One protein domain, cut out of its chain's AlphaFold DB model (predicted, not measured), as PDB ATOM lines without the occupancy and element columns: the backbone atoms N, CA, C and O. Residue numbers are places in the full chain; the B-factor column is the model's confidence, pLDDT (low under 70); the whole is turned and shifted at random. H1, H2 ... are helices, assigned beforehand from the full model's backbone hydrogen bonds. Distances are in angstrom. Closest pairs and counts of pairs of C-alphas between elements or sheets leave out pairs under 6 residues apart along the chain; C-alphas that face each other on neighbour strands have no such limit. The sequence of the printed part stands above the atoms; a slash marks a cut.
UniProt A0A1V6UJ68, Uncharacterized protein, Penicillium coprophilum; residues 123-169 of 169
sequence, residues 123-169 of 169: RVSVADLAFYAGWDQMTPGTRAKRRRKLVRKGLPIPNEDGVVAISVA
ATOM      1  N   ARG A 123     212.875 180.332 152.255       76.75
ATOM      2  CA  ARG A 123     213.650 179.118 151.995       76.75
ATOM      3  C   ARG A 123     214.057 179.120 150.522       76.75
ATOM      4  O   ARG A 123     213.258 178.784 149.656       76.75
ATOM      5  N   VAL A 124     215.296 179.517 150.248       85.25
ATOM      6  CA  VAL A 124     215.894 179.473 148.912       85.25
ATOM      7  C   VAL A 124     216.247 178.019 148.608       85.25
ATOM      8  O   VAL A 124     217.015 177.404 149.348       85.25
ATOM      9  N   SER A 125     215.674 177.442 147.547       87.75
ATOM     10  CA  SER A 125     216.043 176.084 147.130       87.75
ATOM     11  C   SER A 125     217.414 176.076 146.442       87.75
ATOM     12  O   SER A 125     217.867 177.090 145.909       87.75
ATOM     13  N   VAL A 126     218.067 174.912 146.372       90.31
ATOM     14  CA  VAL A 126     219.349 174.761 145.656       90.31
ATOM     15  C   VAL A 126     219.219 175.150 144.178       90.31
ATOM     16  O   VAL A 126     220.121 175.768 143.618       90.31
ATOM     17  N   ALA A 127     218.076 174.861 143.550       91.00
ATOM     18  CA  ALA A 127     217.811 175.265 142.171       91.00
ATOM     19  C   ALA A 127     217.715 176.792 142.018       91.00
ATOM     20  O   ALA A 127     218.041 177.333 140.962       91.00
ATOM     21  N   ASP A 128     217.295 177.500 143.067       91.00
ATOM     22  CA  ASP A 128     217.188 178.954 143.041       91.00
ATOM     23  C   ASP A 128     218.551 179.642 143.158       91.00
ATOM     24  O   ASP A 128     218.740 180.710 142.578       91.00
ATOM     25  N   LEU A 129     219.543 178.996 143.786       91.56
ATOM     26  CA  LEU A 129     220.927 179.488 143.821       91.56
ATOM     27  C   LEU A 129     221.512 179.676 142.410       91.56
ATOM     28  O   LEU A 129     222.313 180.584 142.183       91.56
ATOM     29  N   ALA A 130     221.050 178.898 141.427       93.69
ATOM     30  CA  ALA A 130     221.470 179.043 140.035       93.69
ATOM     31  C   ALA A 130     221.105 180.413 139.430       93.69
ATOM     32  O   ALA A 130     221.781 180.875 138.508       93.69
ATOM     33  N   PHE A 131     220.073 181.102 139.941       93.06
ATOM     34  CA  PHE A 131     219.751 182.461 139.488       93.06
ATOM     35  C   PHE A 131     220.808 183.483 139.908       93.06
ATOM     36  O   PHE A 131     220.999 184.462 139.182       93.06
ATOM     37  N   TYR A 132     221.512 183.224 141.007       94.56
ATOM     38  CA  TYR A 132     222.531 184.099 141.584       94.56
ATOM     39  C   TYR A 132     223.939 183.803 141.057       94.56
ATOM     40  O   TYR A 132     224.798 184.678 141.076       94.56
ATOM     41  N   ALA A 133     224.181 182.595 140.541       94.38
ATOM     42  CA  ALA A 133     225.485 182.210 140.011       94.38
ATOM     43  C   ALA A 133     225.948 183.148 138.877       94.38
ATOM     44  O   ALA A 133     225.244 183.302 137.871       94.38
ATOM     45  N   GLY A 134     227.137 183.742 139.050       94.12
ATOM     46  CA  GLY A 134     227.800 184.626 138.082       94.12
ATOM     47  C   GLY A 134     227.084 185.955 137.833       94.12
ATOM     48  O   GLY A 134     227.126 186.457 136.711       94.12
ATOM     49  N   TRP A 135     226.338 186.473 138.817       95.56
ATOM     50  CA  TRP A 135     225.513 187.683 138.684       95.56
ATOM     51  C   TRP A 135     226.289 188.907 138.180       95.56
ATOM     52  O   TRP A 135     225.824 189.605 137.279       95.56
ATOM     53  N   ASP A 136     227.482 189.121 138.721       94.75
ATOM     54  CA  ASP A 136     228.442 190.167 138.365       94.75
ATOM     55  C   ASP A 136     228.946 190.048 136.916       94.75
ATOM     56  O   ASP A 136     229.131 191.047 136.223       94.75
ATOM     57  N   GLN A 137     229.072 188.818 136.415       95.00
ATOM     58  CA  GLN A 137     229.555 188.513 135.064       95.00
ATOM     59  C   GLN A 137     228.455 188.600 133.992       95.00
ATOM     60  O   GLN A 137     228.709 188.404 132.801       95.00
ATOM     61  N   MET A 138     227.208 188.884 134.379       95.62
ATOM     62  CA  MET A 138     226.095 188.969 133.438       95.62
ATOM     63  C   MET A 138     225.932 190.351 132.816       95.62
ATOM     64  O   MET A 138     225.945 191.393 133.480       95.62
ATOM     65  N   THR A 139     225.593 190.344 131.525       96.50
ATOM     66  CA  THR A 139     225.169 191.555 130.820       96.50
ATOM     67  C   THR A 139     223.922 192.171 131.476       96.50
ATOM     68  O   THR A 139     223.060 191.432 131.975       96.50
ATOM     69  N   PRO A 140     223.754 193.508 131.439       96.00
ATOM     70  CA  PRO A 140     222.615 194.185 132.068       96.00
ATOM     71  C   PRO A 140     221.250 193.633 131.629       96.00
ATOM     72  O   PRO A 140     220.356 193.427 132.449       96.00
ATOM     73  N   GLY A 141     221.099 193.294 130.343       96.88
ATOM     74  CA  GLY A 141     219.869 192.692 129.821       96.88
ATOM     75  C   GLY A 141     219.572 191.304 130.406       96.88
ATOM     76  O   GLY A 141     218.412 190.970 130.660       96.88
ATOM     77  N   THR A 142     220.604 190.498 130.664       96.69
ATOM     78  CA  THR A 142     220.454 189.174 131.292       96.69
ATOM     79  C   THR A 142     220.125 189.305 132.775       96.69
ATOM     80  O   THR A 142     219.198 188.638 133.245       96.69
ATOM     81  N   ARG A 143     220.794 190.226 133.488       96.38
ATOM     82  CA  ARG A 143     220.466 190.568 134.883       96.38
ATOM     83  C   ARG A 143     219.019 191.024 135.020       96.38
ATOM     84  O   ARG A 143     218.290 190.479 135.843       96.38
ATOM     85  N   ALA A 144     218.544 191.920 134.153       96.19
ATOM     86  CA  ALA A 144     217.152 192.376 134.162       96.19
ATOM     87  C   ALA A 144     216.148 191.221 133.983       96.19
ATOM     88  O   ALA A 144     215.138 191.150 134.687       96.19
ATOM     89  N   LYS A 145     216.433 190.272 133.079       96.81
ATOM     90  CA  LYS A 145     215.603 189.069 132.891       96.81
ATOM     91  C   LYS A 145     215.596 188.178 134.135       96.81
ATOM     92  O   LYS A 145     214.526 187.716 134.529       96.81
ATOM     93  N   ARG A 146     216.755 187.935 134.759       96.38
ATOM     94  CA  ARG A 146     216.838 187.138 135.995       96.38
ATOM     95  C   ARG A 146     216.157 187.831 137.166       96.38
ATOM     96  O   ARG A 146     215.386 187.180 137.856       96.38
ATOM     97  N   ARG A 147     216.319 189.145 137.315       95.62
ATOM     98  CA  ARG A 147     215.629 189.947 138.335       95.62
ATOM     99  C   ARG A 147     214.114 189.775 138.264       95.62
ATOM    100  O   ARG A 147     213.487 189.500 139.276       95.62
ATOM    101  N   ARG A 148     213.525 189.817 137.062       96.19
ATOM    102  CA  ARG A 148     212.087 189.533 136.870       96.19
ATOM    103  C   ARG A 148     211.695 188.118 137.313       96.19
ATOM    104  O   ARG A 148     210.606 187.934 137.847       96.19
ATOM    105  N   LYS A 149     212.558 187.118 137.091       95.44
ATOM    106  CA  LYS A 149     212.319 185.740 137.559       95.44
ATOM    107  C   LYS A 149     212.400 185.636 139.083       95.44
ATOM    108  O   LYS A 149     211.551 184.971 139.660       95.44
ATOM    109  N   LEU A 150     213.372 186.304 139.703       94.50
ATOM    110  CA  LEU A 150     213.517 186.359 141.160       94.50
ATOM    111  C   LEU A 150     212.287 187.003 141.806       94.50
ATOM    112  O   LEU A 150     211.672 186.382 142.664       94.50
ATOM    113  N   VAL A 151     211.844 188.156 141.294       93.56
ATOM    114  CA  VAL A 151     210.615 188.835 141.749       93.56
ATOM    115  C   VAL A 151     209.403 187.915 141.652       93.56
ATOM    116  O   VAL A 151     208.666 187.760 142.617       93.56
ATOM    117  N   ARG A 152     209.212 187.243 140.509       94.00
ATOM    118  CA  ARG A 152     208.080 186.320 140.321       94.00
ATOM    119  C   ARG A 152     208.112 185.133 141.289       94.00
ATOM    120  O   ARG A 152     207.064 184.573 141.583       94.00
ATOM    121  N   LYS A 153     209.299 184.739 141.751       91.56
ATOM    122  CA  LYS A 153     209.488 183.672 142.737       91.56
ATOM    123  C   LYS A 153     209.447 184.166 144.187       91.56
ATOM    124  O   LYS A 153     209.571 183.343 145.084       91.56
ATOM    125  N   GLY A 154     209.307 185.473 144.423       91.69
ATOM    126  CA  GLY A 154     209.424 186.054 145.763       91.69
ATOM    127  C   GLY A 154     210.829 185.911 146.355       91.69
ATOM    128  O   GLY A 154     210.985 185.873 147.568       91.69
ATOM    129  N   LEU A 155     211.850 185.781 145.506       91.81
ATOM    130  CA  LEU A 155     213.238 185.636 145.928       91.81
ATOM    131  C   LEU A 155     213.918 187.007 146.036       91.81
ATOM    132  O   LEU A 155     213.612 187.909 145.245       91.81
ATOM    133  N   PRO A 156     214.881 187.167 146.957       92.50
ATOM    134  CA  PRO A 156     215.556 188.438 147.154       92.50
ATOM    135  C   PRO A 156     216.375 188.840 145.926       92.50
ATOM    136  O   PRO A 156     217.011 188.014 145.266       92.50
ATOM    137  N   ILE A 157     216.355 190.135 145.616       93.88
ATOM    138  CA  ILE A 157     217.034 190.706 144.456       93.88
ATOM    139  C   ILE A 157     218.459 191.112 144.856       93.88
ATOM    140  O   ILE A 157     218.607 191.923 145.767       93.88
ATOM    141  N   PRO A 158     219.496 190.621 144.161       94.50
ATOM    142  CA  PRO A 158     220.856 191.100 144.365       94.50
ATOM    143  C   PRO A 158     221.035 192.529 143.861       94.50
ATOM    144  O   PRO A 158     220.409 192.932 142.873       94.50
ATOM    145  N   ASN A 159     221.950 193.265 144.487       92.62
ATOM    146  CA  ASN A 159     222.431 194.546 143.982       92.62
ATOM    147  C   ASN A 159     223.278 194.362 142.698       92.62
ATOM    148  O   ASN A 159     223.351 193.276 142.111       92.62
ATOM    149  N   GLU A 160     223.904 195.438 142.222       90.44
ATOM    150  CA  GLU A 160     224.733 195.388 141.012       90.44
ATOM    151  C   GLU A 160     225.921 194.426 141.142       90.44
ATOM    152  O   GLU A 160     226.240 193.749 140.162       90.44
ATOM    153  N   ASP A 161     226.463 194.294 142.354       91.00
ATOM    154  CA  ASP A 161     227.583 193.417 142.722       91.00
ATOM    155  C   ASP A 161     227.165 191.966 143.015       91.00
ATOM    156  O   ASP A 161     228.002 191.116 143.304       91.00
ATOM    157  N   GLY A 162     225.866 191.652 142.975       90.94
ATOM    158  CA  GLY A 162     225.364 190.316 143.313       90.94
ATOM    159  C   GLY A 162     225.185 190.054 144.812       90.94
ATOM    160  O   GLY A 162     224.889 188.925 145.201       90.94
ATOM    161  N   VAL A 163     225.301 191.079 145.654       89.94
ATOM    162  CA  VAL A 163     225.078 191.010 147.102       89.94
ATOM    163  C   VAL A 163     223.587 191.150 147.414       89.94
ATOM    164  O   VAL A 163     222.909 192.051 146.918       89.94
ATOM    165  N   VAL A 164     223.076 190.262 148.267       90.31
ATOM    166  CA  VAL A 164     221.716 190.324 148.813       90.31
ATOM    167  C   VAL A 164     221.790 190.846 150.245       90.31
ATOM    168  O   VAL A 164     222.442 190.237 151.091       90.31
ATOM    169  N   ALA A 165     221.118 191.963 150.525       83.44
ATOM    170  CA  ALA A 165     220.995 192.472 151.886       83.44
ATOM    171  C   ALA A 165     219.956 191.644 152.658       83.44
ATOM    172  O   ALA A 165     218.818 191.510 152.215       83.44
ATOM    173  N   ILE A 166     220.351 191.091 153.807       79.56
ATOM    174  CA  ILE A 166     219.451 190.391 154.731       79.56
ATOM    175  C   ILE A 166     219.412 191.214 156.015       79.56
ATOM    176  O   ILE A 166     220.399 191.268 156.748       79.56
ATOM    177  N   SER A 167     218.285 191.867 156.277       72.00
ATOM    178  CA  SER A 167     218.062 192.586 157.532       72.00
ATOM    179  C   SER A 167     217.521 191.608 158.573       72.00
ATOM    180  O   SER A 167     216.450 191.033 158.382       72.00
ATOM    181  N   VAL A 168     218.258 191.402 159.663       70.31
ATOM    182  CA  VAL A 168     217.773 190.658 160.835       70.31
ATOM    183  C   VAL A 168     217.108 191.671 161.765       70.31
ATOM    184  O   VAL A 168     217.767 192.626 162.179       70.31
ATOM    185  N   ALA A 169     215.809 191.499 162.017       59.91
ATOM    186  CA  ALA A 169     215.038 192.314 162.958       59.91
ATOM    187  C   ALA A 169     215.218 191.830 164.403       59.91
ATOM    188  O   ALA A 169     215.374 190.600 164.593       59.91
TER     189      ALA A 169
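AT A GLANCE: This is residues 123 to 169 of the 169 residues of an uncharacterized protein of Penicillium coprophilum (UniProt A0A1V6UJ68). A helix of 13 residues, H2, has a shorter helix, H1, next to it at a slant, and after H2 a long tail without named elements folds back, turns near Asp 161 and runs out to Ala 169. The printed part has 47 residues, with H1 before H2 and no named strand; its class is all helix, though under half of the residues, 20, are in named elements. It is compact, with a radius of gyration of the C-alphas of 10.6 A, yet elongated, spanning 33 by 19 by 17 A.

HOW THE PARTS SIT: H2, residues 140 to 152, and H1, residues 126 to 132, are close but not clearly touching; their closest C-alphas, of Arg 146 and Phe 131, are 6.5 A apart. They run opposite ways at a steep tilt of 39 degrees. In H2 every O i to N i+4 pair is within hydrogen-bond range; in H1 0 of 3 are, but 4 of 4 O i to N i+3 pairs.

IN THESE COORDINATES: H2 measures 18.5 A from C-alpha 140 at (222.615, 194.185, 132.068) to C-alpha 152 at (208.080, 186.320, 140.321). H1 measures 10.7 A and begins at C-alpha 126, (219.349, 174.761, 145.656).

THE WHOLE: The C-alphas farthest apart, of Thr 139 and Ala 169, are 33.7 A apart. The printed part has no cut, and the H1 to H2 link is short. Only residue 169 has pLDDT under 70.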